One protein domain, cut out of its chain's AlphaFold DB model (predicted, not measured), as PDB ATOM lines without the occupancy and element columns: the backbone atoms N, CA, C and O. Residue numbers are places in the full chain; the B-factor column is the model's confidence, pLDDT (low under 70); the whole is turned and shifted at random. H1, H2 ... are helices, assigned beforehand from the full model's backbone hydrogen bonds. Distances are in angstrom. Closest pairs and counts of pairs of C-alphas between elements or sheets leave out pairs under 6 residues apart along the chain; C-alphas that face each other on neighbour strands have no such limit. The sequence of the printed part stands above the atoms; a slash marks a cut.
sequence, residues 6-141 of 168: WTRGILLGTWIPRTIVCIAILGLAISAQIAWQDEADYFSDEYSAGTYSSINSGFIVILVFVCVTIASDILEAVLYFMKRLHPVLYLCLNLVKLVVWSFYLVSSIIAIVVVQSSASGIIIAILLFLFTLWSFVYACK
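What this domain is: This is residues 6 to 141 of the 168 residues of the protein "Ribosome bioproteinsis protein ERB1" of Sphaceloma murrayae (UniProt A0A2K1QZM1). What shape is this? It is a loose rod, an up-and-down bundle of H1, H2, H3 and H4, each running against the one before. At one end the link of the H1-H2 hairpin sticks out with residues 41 to 47. What makes it up? The printed part has 136 residues, 122 of them in four named helices, with no named strand, and its class is all helix; the radius of gyration of the C-alphas is 17.7 A, the spans 59 by 28 by 18 A.

Where its parts are: Where does it begin? H1, residues 6 to 42, spans 56.1 A from C-alpha 6 at (9.413, 20.052, -38.444). What follows? H2 is residues 48 to 81, 49.1 A; H3 residues 87 to 115, 41.3 A; H4 residues 120 to 141, 33.0 A, ending at C-alpha 141 (21.254, 23.043, -33.010).

How they stand to each other: Which touch? H1 and H2 touch, closest at C-alphas 22 and 66, 6.4 A. Residues 65 to 76 of H2 touch residues 90 to 100 of H3, closest at C-alphas 69 and 97, 6.5 A. H3 and H4 touch, opposite ways at a shallow tilt of 22 degrees, closest at C-alphas 105 and 125, 5.4 A. Residues 14 to 21 of H1 touch residues 128 to 135 of H4, closest at C-alphas 14 and 135, 6.2 A. Which stay apart? H1 and H3 are apart, as are H2 and H4. Are the backbones regular in their pairs? Every O i to N i+4 pair is within hydrogen-bond range in H2 and H3, 27 of 33 in H1 and 17 of 18 in H4.

The domain as a whole: How large is it? The farthest C-alphas, of Trp 6 and Asp 45, are 60.2 A apart. Is it cut or uncertain? The printed part has no cut and its three links are tight; 60 residues are under pLDDT 70, among them 39 to 58.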
ATOM      1  N   TRP A   6       8.050  20.541 -38.611       45.72
ATOM      2  CA  TRP A   6       9.413  20.052 -38.444       45.72
ATOM      3  C   TRP A   6       9.851  19.899 -36.977       45.72
ATOM      4  O   TRP A   6      10.589  18.977 -36.649       45.72
ATOM      5  N   THR A   7       9.352  20.733 -36.054       55.25
ATOM      6  CA  THR A   7       9.727  20.631 -34.626       55.25
ATOM      7  C   THR A   7       8.982  19.528 -33.875       55.25
ATOM      8  O   THR A   7       9.438  19.106 -32.816       55.25
ATOM      9  N   ARG A   8       7.849  19.047 -34.401       53.22
ATOM     10  CA  ARG A   8       6.976  18.091 -33.703       53.22
ATOM     11  C   ARG A   8       7.458  16.648 -33.821       53.22
ATOM     12  O   ARG A   8       7.470  15.933 -32.827       53.22
ATOM     13  N   GLY A   9       7.882  16.236 -35.017       55.38
ATOM     14  CA  GLY A   9       8.324  14.859 -35.271       55.38
ATOM     15  C   GLY A   9       9.682  14.527 -34.651       55.38
ATOM     16  O   GLY A   9       9.902  13.407 -34.210       55.38
ATOM     17  N   ILE A  10      10.585  15.505 -34.569       54.97
ATOM     18  CA  ILE A  10      11.966  15.242 -34.146       54.97
ATOM     19  C   ILE A  10      12.097  15.209 -32.620       54.97
ATOM     20  O   ILE A  10      12.876  14.419 -32.098       54.97
ATOM     21  N   LEU A  11      11.275  15.986 -31.906       58.91
ATOM     22  CA  LEU A  11      11.153  15.889 -30.450       58.91
ATOM     23  C   LEU A  11      10.702  14.472 -30.042       58.91
ATOM     24  O   LEU A  11      11.390  13.808 -29.264       58.91
ATOM     25  N   LEU A  12       9.635  13.975 -30.690       58.78
ATOM     26  CA  LEU A  12       9.157  12.588 -30.586       58.78
ATOM     27  C   LEU A  12      10.249  11.567 -30.923       58.78
ATOM     28  O   LEU A  12      10.431  10.592 -30.197       58.78
ATOM     29  N   GLY A  13      11.020  11.818 -31.982       59.16
ATOM     30  CA  GLY A  13      12.095  10.934 -32.423       59.16
ATOM     31  C   GLY A  13      13.263  10.800 -31.443       59.16
ATOM     32  O   GLY A  13      13.949   9.785 -31.479       59.16
ATOM     33  N   THR A  14      13.503  11.775 -30.561       63.34
ATOM     34  CA  THR A  14      14.630  11.720 -29.612       63.34
ATOM     35  C   THR A  14      14.292  11.091 -28.262       63.34
ATOM     36  O   THR A  14      15.141  10.393 -27.709       63.34
ATOM     37  N   TRP A  15      13.082  11.283 -27.724       69.56
ATOM     38  CA  TRP A  15      12.736  10.713 -26.414       69.56
ATOM     39  C   TRP A  15      12.222   9.272 -26.492       69.56
ATOM     40  O   TRP A  15      12.462   8.520 -25.555       69.56
ATOM     41  N   ILE A  16      11.565   8.854 -27.587       70.25
ATOM     42  CA  ILE A  16      11.032   7.484 -27.746       70.25
ATOM     43  C   ILE A  16      12.150   6.430 -27.694       70.25
ATOM     44  O   ILE A  16      12.076   5.533 -26.856       70.25
ATOM     45  N   PRO A  17      13.217   6.512 -28.514       70.19
ATOM     46  CA  PRO A  17      14.301   5.540 -28.422       70.19
ATOM     47  C   PRO A  17      15.008   5.606 -27.064       70.19
ATOM     48  O   PRO A  17      15.429   4.576 -26.550       70.19
ATOM     49  N   ARG A  18      15.069   6.781 -26.425       71.88
ATOM     50  CA  ARG A  18      15.640   6.923 -25.079       71.88
ATOM     51  C   ARG A  18      14.813   6.199 -24.015       71.88
ATOM     52  O   ARG A  18      15.392   5.496 -23.190       71.88
ATOM     53  N   THR A  19      13.487   6.330 -24.039       75.44
ATOM     54  CA  THR A  19      12.601   5.612 -23.107       75.44
ATOM     55  C   THR A  19      12.679   4.108 -23.333       75.44
ATOM     56  O   THR A  19      12.772   3.364 -22.362       75.44
ATOM     57  N   ILE A  20      12.742   3.657 -24.590       78.44
ATOM     58  CA  ILE A  20      12.943   2.241 -24.929       78.44
ATOM     59  C   ILE A  20      14.260   1.715 -24.341       78.44
ATOM     60  O   ILE A  20      14.266   0.663 -23.707       78.44
ATOM     61  N   VAL A  21      15.362   2.456 -24.486       75.50
ATOM     62  CA  VAL A  21      16.660   2.069 -23.908       75.50
ATOM     63  C   VAL A  21      16.603   2.048 -22.375       75.50
ATOM     64  O   VAL A  21      17.097   1.103 -21.768       75.50
ATOM     65  N   CYS A  22      15.954   3.027 -21.733       78.19
ATOM     66  CA  CYS A  22      15.785   3.031 -20.274       78.19
ATOM     67  C   CYS A  22      14.987   1.814 -19.781       78.19
ATOM     68  O   CYS A  22      15.365   1.200 -18.785       78.19
ATOM     69  N   ILE A  23      13.916   1.438 -20.489       79.94
ATOM     70  CA  ILE A  23      13.102   0.255 -20.171       79.94
ATOM     71  C   ILE A  23      13.916  -1.029 -20.357       79.94
ATOM     72  O   ILE A  23      13.878  -1.900 -19.492       79.94
ATOM     73  N   ALA A  24      14.687  -1.138 -21.442       78.31
ATOM     74  CA  ALA A  24      15.549  -2.294 -21.684       78.31
ATOM     75  C   ALA A  24      16.586  -2.479 -20.564       78.31
ATOM     76  O   ALA A  24      16.814  -3.597 -20.109       78.31
ATOM     77  N   ILE A  25      17.168  -1.386 -20.065       75.12
ATOM     78  CA  ILE A  25      18.128  -1.418 -18.953       75.12
ATOM     79  C   ILE A  25      17.458  -1.802 -17.644       75.12
ATOM     80  O   ILE A  25      18.024  -2.591 -16.897       75.12
ATOM     81  N   LEU A  26      16.257  -1.287 -17.373       79.06
ATOM     82  CA  LEU A  26      15.462  -1.724 -16.224       79.06
ATOM     83  C   LEU A  26      15.218  -3.235 -16.278       79.06
ATOM     84  O   LEU A  26      15.423  -3.918 -15.281       79.06
ATOM     85  N   GLY A  27      14.860  -3.762 -17.453       79.19
ATOM     86  CA  GLY A  27      14.695  -5.197 -17.677       79.19
ATOM     87  C   GLY A  27      15.976  -5.987 -17.400       79.19
ATOM     88  O   GLY A  27      15.931  -6.969 -16.665       79.19
ATOM     89  N   LEU A  28      17.119  -5.525 -17.917       77.44
ATOM     90  CA  LEU A  28      18.421  -6.162 -17.686       77.44
ATOM     91  C   LEU A  28      18.866  -6.092 -16.219       77.44
ATOM     92  O   LEU A  28      19.405  -7.061 -15.690       77.44
ATOM     93  N   ALA A  29      18.629  -4.964 -15.547       75.06
ATOM     94  CA  ALA A  29      18.948  -4.781 -14.136       75.06
ATOM     95  C   ALA A  29      18.098  -5.702 -13.251       75.06
ATOM     96  O   ALA A  29      18.625  -6.316 -12.327       75.06
ATOM     97  N   ILE A  30      16.806  -5.848 -13.564       79.62
ATOM     98  CA  ILE A  30      15.908  -6.779 -12.872       79.62
ATOM     99  C   ILE A  30      16.331  -8.227 -13.135       79.62
ATOM    100  O   ILE A  30      16.436  -8.998 -12.188       79.62
ATOM    101  N   SER A  31      16.628  -8.605 -14.385       77.12
ATOM    102  CA  SER A  31      17.065  -9.974 -14.690       77.12
ATOM    103  C   SER A  31      18.386 -10.327 -14.015       77.12
ATOM    104  O   SER A  31      18.537 -11.441 -13.526       77.12
ATOM    105  N   ALA A  32      19.325  -9.375 -13.953       72.81
ATOM    106  CA  ALA A  32      20.570  -9.559 -13.223       72.81
ATOM    107  C   ALA A  32      20.287  -9.757 -11.731       72.81
ATOM    108  O   ALA A  32      20.793 -10.702 -11.144       72.81
ATOM    109  N   GLN A  33      19.430  -8.923 -11.133       75.00
ATOM    110  CA  GLN A  33      19.093  -9.037  -9.714       75.00
ATOM    111  C   GLN A  33      18.427 -10.373  -9.369       75.00
ATOM    112  O   GLN A  33      18.751 -10.954  -8.340       75.00
ATOM    113  N   ILE A  34      17.532 -10.877 -10.225       77.19
ATOM    114  CA  ILE A  34      16.893 -12.188 -10.034       77.19
ATOM    115  C   ILE A  34      17.932 -13.312 -10.115       77.19
ATOM    116  O   ILE A  34      17.938 -14.181  -9.254       77.19
ATOM    117  N   ALA A  35      18.837 -13.275 -11.101       76.19
ATOM    118  CA  ALA A  35      19.897 -14.279 -11.227       76.19
ATOM    119  C   ALA A  35      20.820 -14.308  -9.995       76.19
ATOM    120  O   ALA A  35      21.169 -15.379  -9.512       76.19
ATOM    121  N   TRP A  36      21.158 -13.137  -9.447       70.62
ATOM    122  CA  TRP A  36      21.957 -13.041  -8.225       70.62
ATOM    123  C   TRP A  36      21.197 -13.485  -6.973       70.62
ATOM    124  O   TRP A  36      21.809 -14.062  -6.084       70.62
ATOM    125  N   GLN A  37      19.889 -13.225  -6.877       70.75
ATOM    126  CA  GLN A  37      19.069 -13.729  -5.766       70.75
ATOM    127  C   GLN A  37      18.985 -15.260  -5.767       70.75
ATOM    128  O   GLN A  37      19.039 -15.866  -4.704       70.75
ATOM    129  N   ASP A  38      18.918 -15.879  -6.944       72.38
ATOM    130  CA  ASP A  38      18.876 -17.339  -7.072       72.38
ATOM    131  C   ASP A  38      20.213 -17.984  -6.643       72.38
ATOM    132  O   ASP A  38      20.237 -18.983  -5.926       72.38
ATOM    133  N   GLU A  39      21.349 -17.362  -6.986       68.31
ATOM    134  CA  GLU A  39      22.666 -17.770  -6.468       68.31
ATOM    135  C   GLU A  39      22.816 -17.513  -4.953       68.31
ATOM    136  O   GLU A  39      23.506 -18.267  -4.264       68.31
ATOM    137  N   ALA A  40      22.147 -16.489  -4.410       66.00
ATOM    138  CA  ALA A  40      22.142 -16.152  -2.979       66.00
ATOM    139  C   ALA A  40      21.562 -17.230  -2.104       66.00
ATOM    140  O   ALA A  40      22.175 -17.631  -1.114       66.00
ATOM    141  N   ASP A  41      20.372 -17.671  -2.484       66.81
ATOM    142  CA  ASP A  41      19.617 -18.648  -1.724       66.81
ATOM    143  C   ASP A  41      20.314 -20.017  -1.769       66.81
ATOM    144  O   ASP A  41      20.142 -20.830  -0.860       66.81
ATOM    145  N   TYR A  42      21.163 -20.252  -2.779       65.12
ATOM    146  CA  TYR A  42      21.965 -21.466  -2.909       65.12
ATOM    147  C   TYR A  42      23.248 -21.459  -2.054       65.12
ATOM    148  O   TYR A  42      23.624 -22.500  -1.512       65.12
ATOM    149  N   PHE A  43      23.917 -20.309  -1.896       63.59
ATOM    150  CA  PHE A  43      25.159 -20.166  -1.119       63.59
ATOM    151  C   PHE A  43      24.922 -19.357   0.170       63.59
ATOM    152  O   PHE A  43      25.227 -18.164   0.257       63.59
ATOM    153  N   SER A  44      24.397 -20.031   1.197       59.09
ATOM    154  CA  SER A  44      24.006 -19.466   2.500       59.09
ATOM    155  C   SER A  44      25.160 -19.187   3.483       59.09
ATOM    156  O   SER A  44      24.922 -19.032   4.683       59.09
ATOM    157  N   ASP A  45      26.403 -19.087   3.008       58.25
ATOM    158  CA  ASP A  45      27.560 -18.806   3.864       58.25
ATOM    159  C   ASP A  45      27.734 -17.302   4.125       58.25
ATOM    160  O   ASP A  45      27.504 -16.459   3.266       58.25
ATOM    161  N   GLU A  46      28.220 -16.952   5.315       57.25
ATOM    162  CA  GLU A  46      28.387 -15.589   5.856       57.25
ATOM    163  C   GLU A  46      29.205 -14.627   4.951       57.25
ATOM    164  O   GLU A  46      29.095 -13.404   5.060       57.25
ATOM    165  N   TYR A  47      29.954 -15.166   3.980       53.00
ATOM    166  CA  TYR A  47      30.659 -14.420   2.926       53.00
ATOM    167  C   TYR A  47      29.717 -13.776   1.881       53.00
ATOM    168  O   TYR A  47      30.066 -12.778   1.244       53.00
ATOM    169  N   SER A  48      28.493 -14.291   1.734       55.78
ATOM    170  CA  SER A  48      27.463 -13.774   0.824       55.78
ATOM    171  C   SER A  48      26.960 -12.380   1.221       55.78
ATOM    172  O   SER A  48      26.690 -11.544   0.358       55.78
ATOM    173  N   ALA A  49      26.863 -12.074   2.518       56.41
ATOM    174  CA  ALA A  49      26.169 -10.876   3.005       56.41
ATOM    175  C   ALA A  49      26.812  -9.548   2.543       56.41
ATOM    176  O   ALA A  49      26.104  -8.602   2.181       56.41
ATOM    177  N   GLY A  50      28.149  -9.474   2.505       57.62
ATOM    178  CA  GLY A  50      28.874  -8.283   2.034       57.62
ATOM    179  C   GLY A  50      28.736  -8.054   0.523       57.62
ATOM    180  O   GLY A  50      28.585  -6.918   0.057       57.62
ATOM    181  N   THR A  51      28.712  -9.145  -0.241       60.25
ATOM    182  CA  THR A  51      28.530  -9.125  -1.696       60.25
ATOM    183  C   THR A  51      27.091  -8.742  -2.058       60.25
ATOM    184  O   THR A  51      26.890  -7.871  -2.908       60.25
ATOM    185  N   TYR A  52      26.090  -9.255  -1.328       59.47
ATOM    186  CA  TYR A  52      24.682  -8.862  -1.493       59.47
ATOM    187  C   TYR A  52      24.428  -7.388  -1.218       59.47
ATOM    188  O   TYR A  52      23.719  -6.731  -1.984       59.47
ATOM    189  N   SER A  53      25.026  -6.842  -0.158       61.25
ATOM    190  CA  SER A  53      24.895  -5.418   0.162       61.25
ATOM    191  C   SER A  53      25.422  -4.532  -0.976       61.25
ATOM    192  O   SER A  53      24.763  -3.574  -1.391       61.25
ATOM    193  N   SER A  54      26.567  -4.907  -1.551       62.06
ATOM    194  CA  SER A  54      27.211  -4.165  -2.639       62.06
ATOM    195  C   SER A  54      26.389  -4.207  -3.934       62.06
ATOM    196  O   SER A  54      26.156  -3.161  -4.544       62.06
ATOM    197  N   ILE A  55      25.872  -5.377  -4.320       65.31
ATOM    198  CA  ILE A  55      25.044  -5.543  -5.529       65.31
ATOM    199  C   ILE A  55      23.712  -4.794  -5.387       65.31
ATOM    200  O   ILE A  55      23.308  -4.056  -6.290       65.31
ATOM    201  N   ASN A  56      23.065  -4.899  -4.223       69.75
ATOM    202  CA  ASN A  56      21.809  -4.204  -3.952       69.75
ATOM    203  C   ASN A  56      21.978  -2.674  -3.993       69.75
ATOM    204  O   ASN A  56      21.134  -1.961  -4.536       69.75
ATOM    205  N   SER A  57      23.110  -2.157  -3.498       68.88
ATOM    206  CA  SER A  57      23.416  -0.724  -3.571       68.88
ATOM    207  C   SER A  57      23.542  -0.221  -5.019       68.88
ATOM    208  O   SER A  57      22.977   0.821  -5.358       68.88
ATOM    209  N   GLY A  58      24.192  -0.989  -5.902       69.56
ATOM    210  CA  GLY A  58      24.326  -0.650  -7.321       69.56
ATOM    211  C   GLY A  58      22.985  -0.652  -8.061       69.56
ATOM    212  O   GLY A  58      22.714   0.249  -8.858       69.56
ATOM    213  N   PHE A  59      22.110  -1.610  -7.743       75.12
ATOM    214  CA  PHE A  59      20.759  -1.675  -8.299       75.12
ATOM    215  C   PHE A  59      19.922  -0.441  -7.930       75.12
ATOM    216  O   PHE A  59      19.310   0.176  -8.805       75.12
ATOM    217  N   ILE A  60      19.945  -0.030  -6.657       77.12
ATOM    218  CA  ILE A  60      19.221   1.160  -6.179       77.12
ATOM    219  C   ILE A  60      19.697   2.417  -6.915       77.12
ATOM    220  O   ILE A  60      18.879   3.235  -7.336       77.12
ATOM    221  N   VAL A  61      21.008   2.560  -7.120       78.56
ATOM    222  CA  VAL A  61      21.589   3.706  -7.830       78.56
ATOM    223  C   VAL A  61      21.087   3.773  -9.276       78.56
ATOM    224  O   VAL A  61      20.626   4.827  -9.717       78.56
ATOM    225  N   ILE A  62      21.108   2.649 -10.003       79.06
ATOM    226  CA  ILE A  62      20.605   2.577 -11.384       79.06
ATOM    227  C   ILE A  62      19.110   2.913 -11.434       79.06
ATOM    228  O   ILE A  62      18.688   3.696 -12.286       79.06
ATOM    229  N   LEU A  63      18.316   2.383 -10.501       80.12
ATOM    230  CA  LEU A  63      16.878   2.636 -10.426       80.12
ATOM    231  C   LEU A  63      16.587   4.130 -10.234       80.12
ATOM    232  O   LEU A  63      15.786   4.701 -10.977       80.12
ATOM    233  N   VAL A  64      17.286   4.790  -9.307       82.62
ATOM    234  CA  VAL A  64      17.143   6.236  -9.073       82.62
ATOM    235  C   VAL A  64      17.481   7.029 -10.338       82.62
ATOM    236  O   VAL A  64      16.714   7.908 -10.735       82.62
ATOM    237  N   PHE A  65      18.579   6.699 -11.023       80.06
ATOM    238  CA  PHE A  65      18.969   7.379 -12.261       80.06
ATOM    239  C   PHE A  65      17.956   7.195 -13.396       80.06
ATOM    240  O   PHE A  65      17.642   8.152 -14.119       80.06
ATOM    241  N   VAL A  66      17.397   5.993 -13.538       82.06
ATOM    242  CA  VAL A  66      16.350   5.706 -14.523       82.06
ATOM    243  C   VAL A  66      15.069   6.471 -14.186       82.06
ATOM    244  O   VAL A  66      14.512   7.129 -15.065       82.06
ATOM    245  N   CYS A  67      14.641   6.490 -12.921       81.38
ATOM    246  CA  CYS A  67      13.481   7.267 -12.478       81.38
ATOM    247  C   CYS A  67      13.643   8.766 -12.753       81.38
ATOM    248  O   CYS A  67      12.720   9.389 -13.277       81.38
ATOM    249  N   VAL A  68      14.812   9.346 -12.465       81.62
ATOM    250  CA  VAL A  68      15.100  10.761 -12.762       81.62
ATOM    251  C   VAL A  68      15.049  11.030 -14.268       81.62
ATOM    252  O   VAL A  68      14.511  12.054 -14.701       81.62
ATOM    253  N   THR A  69      15.564  10.104 -15.080       80.31
ATOM    254  CA  THR A  69      15.545  10.222 -16.544       80.31
ATOM    255  C   THR A  69      14.114  10.171 -17.081       80.31
ATOM    256  O   THR A  69      13.723  11.063 -17.834       80.31
ATOM    257  N   ILE A  70      13.308   9.209 -16.624       79.81
ATOM    258  CA  ILE A  70      11.897   9.061 -17.008       79.81
ATOM    259  C   ILE A  70      11.077  10.271 -16.556       79.81
ATOM    260  O   ILE A  70      10.324  10.826 -17.350       79.81
ATOM    261  N   ALA A  71      11.243  10.733 -15.314       80.62
ATOM    262  CA  ALA A  71      10.554  11.922 -14.817       80.62
ATOM    263  C   ALA A  71      10.885  13.152 -15.673       80.62
ATOM    264  O   ALA A  71      10.002  13.930 -16.033       80.62
ATOM    265  N   SER A  72      12.149  13.295 -16.066       77.06
ATOM    266  CA  SER A  72      12.591  14.384 -16.932       77.06
ATOM    267  C   SER A  72      12.078  14.248 -18.374       77.06
ATOM    268  O   SER A  72      11.841  15.261 -19.029       77.06
ATOM    269  N   ASP A  73      11.895  13.031 -18.894       75.19
ATOM    270  CA  ASP A  73      11.247  12.786 -20.192       75.19
ATOM    271  C   ASP A  73       9.736  13.097 -20.129       75.19
ATOM    272  O   ASP A  73       9.200  13.743 -21.032       75.19
ATOM    273  N   ILE A  74       9.052  12.737 -19.034       77.62
ATOM    274  CA  ILE A  74       7.640  13.081 -18.794       77.62
ATOM    275  C   ILE A  74       7.465  14.596 -18.689       77.62
ATOM    276  O   ILE A  74       6.549  15.146 -19.295       77.62
ATOM    277  N   LEU A  75       8.343  15.293 -17.962       76.19
ATOM    278  CA  LEU A  75       8.307  16.753 -17.873       76.19
ATOM    279  C   LEU A  75       8.448  17.395 -19.257       76.19
ATOM    280  O   LEU A  75       7.671  18.289 -19.595       76.19
ATOM    281  N   GLU A  76       9.375  16.920 -20.092       72.00
ATOM    282  CA  GLU A  76       9.499  17.390 -21.478       72.00
ATOM    283  C   GLU A  76       8.220  17.134 -22.290       72.00
ATOM    284  O   GLU A  76       7.756  18.040 -22.988       72.00
ATOM    285  N   ALA A  77       7.608  15.954 -22.150       71.25
ATOM    286  CA  ALA A  77       6.348  15.621 -22.808       71.25
ATOM    287  C   ALA A  77       5.199  16.536 -22.348       71.25
ATOM    288  O   ALA A  77       4.481  17.095 -23.177       71.25
ATOM    289  N   VAL A  78       5.048  16.761 -21.041       75.25
ATOM    290  CA  VAL A  78       4.014  17.641 -20.474       75.25
ATOM    291  C   VAL A  78       4.212  19.081 -20.945       75.25
ATOM    292  O   VAL A  78       3.273  19.692 -21.461       75.25
ATOM    293  N   LEU A  79       5.430  19.627 -20.852       69.12
ATOM    294  CA  LEU A  79       5.719  20.985 -21.328       69.12
ATOM    295  C   LEU A  79       5.484  21.124 -22.842       69.12
ATOM    296  O   LEU A  79       5.076  22.196 -23.308       69.12
ATOM    297  N   TYR A  80       5.705  20.051 -23.607       67.44
ATOM    298  CA  TYR A  80       5.391  19.994 -25.032       67.44
ATOM    299  C   TYR A  80       3.882  20.059 -25.288       67.44
ATOM    300  O   TYR A  80       3.436  20.903 -26.072       67.44
ATOM    301  N   PHE A  81       3.085  19.246 -24.588       68.38
ATOM    302  CA  PHE A  81       1.621  19.277 -24.690       68.38
ATOM    303  C   PHE A  81       1.040  20.637 -24.291       68.38
ATOM    304  O   PHE A  81       0.127  21.138 -24.948       68.38
ATOM    305  N   MET A  82       1.632  21.295 -23.294       70.94
ATOM    306  CA  MET A  82       1.234  22.639 -22.867       70.94
ATOM    307  C   MET A  82       1.661  23.757 -23.835       70.94
ATOM    308  O   MET A  82       1.371  24.925 -23.579       70.94
ATOM    309  N   LYS A  83       2.367  23.447 -24.938       64.81
ATOM    310  CA  LYS A  83       2.926  24.414 -25.911       64.81
ATOM    311  C   LYS A  83       3.814  25.506 -25.284       64.81
ATOM    312  O   LYS A  83       4.149  26.483 -25.952       64.81
ATOM    313  N   ARG A  84       4.245  25.336 -24.028       62.31
ATOM    314  CA  ARG A  84       5.131  26.248 -23.279       62.31
ATOM    315  C   ARG A  84       6.592  25.812 -23.353       62.31
ATOM    316  O   ARG A  84       7.374  26.069 -22.441       62.31
ATOM    317  N   LEU A  85       6.973  25.148 -24.441       56.16
ATOM    318  CA  LEU A  85       8.311  24.598 -24.586       56.16
ATOM    319  C   LEU A  85       9.327  25.726 -24.814       56.16
ATOM    320  O   LEU A  85       9.596  26.151 -25.941       56.16
ATOM    321  N   HIS A  86       9.864  26.250 -23.716       63.38
ATOM    322  CA  HIS A  86      10.944  27.215 -23.769       63.38
ATOM    323  C   HIS A  86      12.222  26.464 -24.173       63.38
ATOM    324  O   HIS A  86      12.611  25.519 -23.484       63.38
ATOM    325  N   PRO A  87      12.906  26.860 -25.262       62.41
ATOM    326  CA  PRO A  87      14.061  26.125 -25.787       62.41
ATOM    327  C   PRO A  87      15.221  26.047 -24.779       62.41
ATOM    328  O   PRO A  87      16.043  25.141 -24.845       62.41
ATOM    329  N   VAL A  88      15.250  26.967 -23.813       61.72
ATOM    330  CA  VAL A  88      16.212  26.979 -22.703       61.72
ATOM    331  C   VAL A  88      15.921  25.874 -21.681       61.72
ATOM    332  O   VAL A  88      16.849  25.209 -21.240       61.72
ATOM    333  N   LEU A  89      14.650  25.623 -21.346       66.19
ATOM    334  CA  LEU A  89      14.281  24.565 -20.396       66.19
ATOM    335  C   LEU A  89      14.581  23.177 -20.971       66.19
ATOM    336  O   LEU A  89      15.114  22.326 -20.269       66.19
ATOM    337  N   TYR A  90      14.320  22.985 -22.266       66.50
ATOM    338  CA  TYR A  90      14.673  21.752 -22.974       66.50
ATOM    339  C   TYR A  90      16.190  21.500 -22.993       66.50
ATOM    340  O   TYR A  90      16.641  20.367 -22.817       66.50
ATOM    341  N   LEU A  91      16.988  22.560 -23.171       65.81
ATOM    342  CA  LEU A  91      18.445  22.477 -23.107       65.81
ATOM    343  C   LEU A  91      18.920  22.112 -21.691       65.81
ATOM    344  O   LEU A  91      19.751  21.224 -21.550       65.81
ATOM    345  N   CYS A  92      18.375  22.756 -20.653       73.00
ATOM    346  CA  CYS A  92      18.730  22.474 -19.260       73.00
ATOM    347  C   CYS A  92      18.385  21.037 -18.851       73.00
ATOM    348  O   CYS A  92      19.226  20.367 -18.260       73.00
ATOM    349  N   LEU A  93      17.196  20.536 -19.197       72.75
ATOM    350  CA  LEU A  93      16.797  19.159 -18.882       72.75
ATOM    351  C   LEU A  93      17.692  18.133 -19.591       72.75
ATOM    352  O   LEU A  93      18.147  17.179 -18.963       72.75
ATOM    353  N   ASN A  94      18.029  18.356 -20.866       73.62
ATOM    354  CA  ASN A  94      18.969  17.482 -21.571       73.62
ATOM    355  C   ASN A  94      20.405  17.589 -21.043       73.62
ATOM    356  O   ASN A  94      21.108  16.583 -21.035       73.62
ATOM    357  N   LEU A  95      20.834  18.761 -20.567       76.50
ATOM    358  CA  LEU A  95      22.137  18.930 -19.924       76.50
ATOM    359  C   LEU A  95      22.212  18.132 -18.616       76.50
ATOM    360  O   LEU A  95      23.183  17.417 -18.401       76.50
ATOM    361  N   VAL A  96      21.177  18.201 -17.773       80.44
ATOM    362  CA  VAL A  96      21.104  17.422 -16.524       80.44
ATOM    363  C   VAL A  96      21.166  15.925 -16.819       80.44
ATOM    364  O   VAL A  96      21.946  15.213 -16.193       80.44
ATOM    365  N   LYS A  97      20.418  15.454 -17.826       75.94
ATOM    366  CA  LYS A  97      20.479  14.056 -18.277       75.94
ATOM    367  C   LYS A  97      21.888  13.677 -18.737       75.94
ATOM    368  O   LYS A  97      22.388  12.629 -18.349       75.94
ATOM    369  N   LEU A  98      22.546  14.528 -19.527       77.25
ATOM    370  CA  LEU A  98      23.910  14.278 -19.992       77.25
ATOM    371  C   LEU A  98      24.886  14.171 -18.818       77.25
ATOM    372  O   LEU A  98      25.680  13.239 -18.786       77.25
ATOM    373  N   VAL A  99      24.801  15.070 -17.836       80.62
ATOM    374  CA  VAL A  99      25.649  15.033 -16.633       80.62
ATOM    375  C   VAL A  99      25.420  13.747 -15.841       80.62
ATOM    376  O   VAL A  99      26.382  13.078 -15.474       80.62
ATOM    377  N   VAL A 100      24.159  13.369 -15.635       80.50
ATOM    378  CA  VAL A 100      23.764  12.136 -14.944       80.50
ATOM    379  C   VAL A 100      24.367  10.897 -15.616       80.50
ATOM    380  O   VAL A 100      25.069  10.117 -14.973       80.50
ATOM    381  N   TRP A 101      24.154  10.735 -16.922       80.31
ATOM    382  CA  TRP A 101      24.650   9.570 -17.654       80.31
ATOM    383  C   TRP A 101      26.171   9.603 -17.848       80.31
ATOM    384  O   TRP A 101      26.812   8.554 -17.845       80.31
ATOM    385  N   SER A 102      26.773  10.792 -17.931       77.44
ATOM    386  CA  SER A 102      28.228  10.963 -17.926       77.44
ATOM    387  C   SER A 102      28.840  10.497 -16.607       77.44
ATOM    388  O   SER A 102      29.868   9.825 -16.619       77.44
ATOM    389  N   PHE A 103      28.221  10.824 -15.471       81.38
ATOM    390  CA  PHE A 103      28.699  10.385 -14.161       81.38
ATOM    391  C   PHE A 103      28.612   8.860 -14.018       81.38
ATOM    392  O   PHE A 103      29.546   8.224 -13.526       81.38
ATOM    393  N   TYR A 104      27.531   8.258 -14.523       79.56
ATOM    394  CA  TYR A 104      27.374   6.805 -14.571       79.56
ATOM    395  C   TYR A 104      28.428   6.122 -15.458       79.56
ATOM    396  O   TYR A 104      29.004   5.106 -15.067       79.56
ATOM    397  N   LEU A 105      28.731   6.696 -16.628       78.69
ATOM    398  CA  LEU A 105      29.771   6.188 -17.524       78.69
ATOM    399  C   LEU A 105      31.147   6.241 -16.855       78.69
ATOM    400  O   LEU A 105      31.863   5.243 -16.859       78.69
ATOM    401  N   VAL A 106      31.499   7.368 -16.231       81.69
ATOM    402  CA  VAL A 106      32.766   7.502 -15.495       81.69
ATOM    403  C   VAL A 106      32.835   6.495 -14.346       81.69
ATOM    404  O   VAL A 106      33.848   5.819 -14.193       81.69
ATOM    405  N   SER A 107      31.745   6.322 -13.594       78.62
ATOM    406  CA  SER A 107      31.672   5.332 -12.508       78.62
ATOM    407  C   SER A 107      31.861   3.901 -13.024       78.62
ATOM    408  O   SER A 107      32.566   3.110 -12.405       78.62
ATOM    409  N   SER A 108      31.304   3.587 -14.196       74.06
ATOM    410  CA  SER A 108      31.447   2.283 -14.853       74.06
ATOM    411  C   SER A 108      32.881   2.035 -15.345       74.06
ATOM    412  O   SER A 108      33.395   0.927 -15.211       74.06
ATOM    413  N   ILE A 109      33.563   3.064 -15.863       78.94
ATOM    414  CA  ILE A 109      34.989   2.983 -16.220       78.94
ATOM    415  C   ILE A 109      35.838   2.731 -14.974       78.94
ATOM    416  O   ILE A 109      36.685   1.841 -14.986       78.94
ATOM    417  N   ILE A 110      35.600   3.479 -13.892       79.31
ATOM    418  CA  ILE A 110      36.326   3.299 -12.628       79.31
ATOM    419  C   ILE A 110      36.117   1.879 -12.095       79.31
ATOM    420  O   ILE A 110      37.086   1.238 -11.701       79.31
ATOM    421  N   ALA A 111      34.890   1.353 -12.142       72.31
ATOM    422  CA  ALA A 111      34.602  -0.013 -11.712       72.31
ATOM    423  C   ALA A 111      35.416  -1.059 -12.495       72.31
ATOM    424  O   ALA A 111      35.926  -2.010 -11.912       72.31
ATOM    425  N   ILE A 112      35.613  -0.875 -13.799       72.50
ATOM    426  CA  ILE A 112      36.399  -1.816 -14.610       72.50
ATOM    427  C   ILE A 112      37.897  -1.677 -14.346       72.50
ATOM    428  O   ILE A 112      38.591  -2.683 -14.231       72.50
ATOM    429  N   VAL A 113      38.402  -0.451 -14.207       77.06
ATOM    430  CA  VAL A 113      39.835  -0.209 -13.978       77.06
ATOM    431  C   VAL A 113      40.263  -0.627 -12.570       77.06
ATOM    432  O   VAL A 113      41.337  -1.197 -12.404       77.06
ATOM    433  N   VAL A 114      39.439  -0.352 -11.555       75.00
ATOM    434  CA  VAL A 114      39.778  -0.577 -10.140       75.00
ATOM    435  C   VAL A 114      39.369  -1.968  -9.666       75.00
ATOM    436  O   VAL A 114      40.117  -2.603  -8.932       75.00
ATOM    437  N   VAL A 115      38.193  -2.450 -10.079       68.81
ATOM    438  CA  VAL A 115      37.604  -3.707  -9.578       68.81
ATOM    439  C   VAL A 115      37.803  -4.862 -10.569       68.81
ATOM    440  O   VAL A 115      37.419  -5.986 -10.272       68.81
ATOM    441  N   GLN A 116      38.399  -4.616 -11.748       65.12
ATOM    442  CA  GLN A 116      38.546  -5.608 -12.832       65.12
ATOM    443  C   GLN A 116      37.224  -6.319 -13.165       65.12
ATOM    444  O   GLN A 116      37.184  -7.495 -13.519       65.12
ATOM    445  N   SER A 117      36.118  -5.585 -13.028       62.28
ATOM    446  CA  SER A 117      34.778  -6.090 -13.294       62.28
ATOM    447  C   SER A 117      34.595  -6.414 -14.781       62.28
ATOM    448  O   SER A 117      35.182  -5.768 -15.653       62.28
ATOM    449  N   SER A 118      33.754  -7.406 -15.075       59.62
ATOM    450  CA  SER A 118      33.406  -7.810 -16.438       59.62
ATOM    451  C   SER A 118      32.922  -6.621 -17.277       59.62
ATOM    452  O   SER A 118      31.965  -5.928 -16.934       59.62
ATOM    453  N   ALA A 119      33.556  -6.418 -18.434       59.97
ATOM    454  CA  ALA A 119      33.345  -5.263 -19.314       59.97
ATOM    455  C   ALA A 119      31.953  -5.183 -19.983       59.97
ATOM    456  O   ALA A 119      31.669  -4.232 -20.715       59.97
ATOM    457  N   SER A 120      31.068  -6.155 -19.746       60.19
ATOM    458  CA  SER A 120      29.736  -6.230 -20.359       60.19
ATOM    459  C   SER A 120      28.849  -5.029 -20.005       60.19
ATOM    460  O   SER A 120      28.108  -4.544 -20.861       60.19
ATOM    461  N   GLY A 121      28.978  -4.477 -18.793       62.09
ATOM    462  CA  GLY A 121      28.219  -3.296 -18.359       62.09
ATOM    463  C   GLY A 121      28.617  -1.991 -19.064       62.09
ATOM    464  O   GLY A 121      27.797  -1.078 -19.189       62.09
ATOM    465  N   ILE A 122      29.846  -1.901 -19.586       69.38
ATOM    466  CA  ILE A 122      30.363  -0.667 -20.198       69.38
ATOM    467  C   ILE A 122      29.697  -0.367 -21.542       69.38
ATOM    468  O   ILE A 122      29.453   0.793 -21.864       69.38
ATOM    469  N   ILE A 123      29.374  -1.403 -22.322       70.50
ATOM    470  CA  ILE A 123      28.805  -1.252 -23.669       70.50
ATOM    471  C   ILE A 123      27.459  -0.523 -23.585       70.50
ATOM    472  O   ILE A 123      27.178   0.389 -24.363       70.50
ATOM    473  N   ILE A 124      26.662  -0.877 -22.579       67.94
ATOM    474  CA  ILE A 124      25.361  -0.268 -22.304       67.94
ATOM    475  C   ILE A 124      25.533   1.199 -21.879       67.94
ATOM    476  O   ILE A 124      24.835   2.074 -22.396       67.94
ATOM    477  N   ALA A 125      26.502   1.492 -21.005       68.12
ATOM    478  CA  ALA A 125      26.809   2.860 -20.580       68.12
ATOM    479  C   ALA A 125      27.278   3.751 -21.750       68.12
ATOM    480  O   ALA A 125      26.872   4.910 -21.850       68.12
ATOM    481  N   ILE A 126      28.082   3.207 -22.670       74.50
ATOM    482  CA  ILE A 126      28.552   3.916 -23.869       74.50
ATOM    483  C   ILE A 126      27.388   4.223 -24.818       74.50
ATOM    484  O   ILE A 126      27.268   5.357 -25.285       74.50
ATOM    485  N   LEU A 127      26.513   3.249 -25.090       72.12
ATOM    486  CA  LEU A 127      25.348   3.453 -25.961       72.12
ATOM    487  C   LEU A 127      24.416   4.544 -25.417       72.12
ATOM    488  O   LEU A 127      23.951   5.399 -26.171       72.12
ATOM    489  N   LEU A 128      24.193   4.560 -24.102       68.88
ATOM    490  CA  LEU A 128      23.427   5.600 -23.415       68.88
ATOM    491  C   LEU A 128      24.066   6.978 -23.521       68.88
ATOM    492  O   LEU A 128      23.378   7.970 -23.783       68.88
ATOM    493  N   PHE A 129      25.379   7.053 -23.323       70.81
ATOM    494  CA  PHE A 129      26.104   8.304 -23.462       70.81
ATOM    495  C   PHE A 129      26.008   8.831 -24.893       70.81
ATOM    496  O   PHE A 129      25.670   9.991 -25.096       70.81
ATOM    497  N   LEU A 130      26.177   7.974 -25.901       73.81
ATOM    498  CA  LEU A 130      26.003   8.364 -27.300       73.81
ATOM    499  C   LEU A 130      24.579   8.853 -27.592       73.81
ATOM    500  O   LEU A 130      24.414   9.889 -28.236       73.81
ATOM    501  N   PHE A 131      23.551   8.177 -27.075       71.12
ATOM    502  CA  PHE A 131      22.158   8.604 -27.244       71.12
ATOM    503  C   PHE A 131      21.856   9.941 -26.556       71.12
ATOM    504  O   PHE A 131      21.166  10.798 -27.116       71.12
ATOM    505  N   THR A 132      22.373  10.148 -25.345       66.31
ATOM    506  CA  THR A 132      22.195  11.409 -24.608       66.31
ATOM    507  C   THR A 132      22.948  12.562 -25.262       66.31
ATOM    508  O   THR A 132      22.388  13.651 -25.414       66.31
ATOM    509  N   LEU A 133      24.158  12.304 -25.757       71.81
ATOM    510  CA  LEU A 133      24.986  13.259 -26.488       71.81
ATOM    511  C   LEU A 133      24.349  13.632 -27.833       71.81
ATOM    512  O   LEU A 133      24.288  14.814 -28.176       71.81
ATOM    513  N   TRP A 134      23.758  12.666 -28.542       71.56
ATOM    514  CA  TRP A 134      23.006  12.917 -29.773       71.56
ATOM    515  C   TRP A 134      21.828  13.873 -29.543       71.56
ATOM    516  O   TRP A 134      21.663  14.857 -30.269       71.56
ATOM    517  N   SER A 135      21.026  13.641 -28.497       62.69
ATOM    518  CA  SER A 135      19.914  14.546 -28.173       62.69
ATOM    519  C   SER A 135      20.388  15.927 -27.708       62.69
ATOM    520  O   SER A 135      19.725  16.924 -27.996       62.69
ATOM    521  N   PHE A 136      21.536  16.015 -27.027       65.00
ATOM    522  CA  PHE A 136      22.110  17.288 -26.584       65.00
ATOM    523  C   PHE A 136      22.611  18.138 -27.759       65.00
ATOM    524  O   PHE A 136      22.255  19.311 -27.872       65.00
ATOM    525  N   VAL A 137      23.362  17.541 -28.690       72.00
ATOM    526  CA  VAL A 137      23.811  18.220 -29.919       72.00
ATOM    527  C   VAL A 137      22.612  18.732 -30.721       72.00
ATOM    528  O   VAL A 137      22.641  19.843 -31.259       72.00
ATOM    529  N   TYR A 138      21.521  17.963 -30.752       67.25
ATOM    530  CA  TYR A 138      20.285  18.391 -31.394       67.25
ATOM    531  C   TYR A 138      19.614  19.574 -30.674       67.25
ATOM    532  O   TYR A 138      19.226  20.550 -31.322       67.25
ATOM    533  N   ALA A 139      19.535  19.540 -29.339       62.31
ATOM    534  CA  ALA A 139      19.031  20.655 -28.536       62.31
ATOM    535  C   ALA A 139      19.832  21.948 -28.796       62.31
ATOM    536  O   ALA A 139      19.245  23.010 -29.026       62.31
ATOM    537  N   CYS A 140      21.163  21.847 -28.869       64.75
ATOM    538  CA  CYS A 140      22.050  22.954 -29.230       64.75
ATOM    539  C   CYS A 140      21.751  23.506 -30.632       64.75
ATOM    540  O   CYS A 140      21.596  24.720 -30.802       64.75
ATOM    541  N   LYS A 141      21.601  22.631 -31.638       66.12
ATOM    542  CA  LYS A 141      21.254  23.043 -33.010       66.12
ATOM    543  C   LYS A 141      19.907  23.761 -33.082       66.12
ATOM    544  O   LYS A 141      19.801  24.774 -33.772       66.12
TER     545      LYS A 141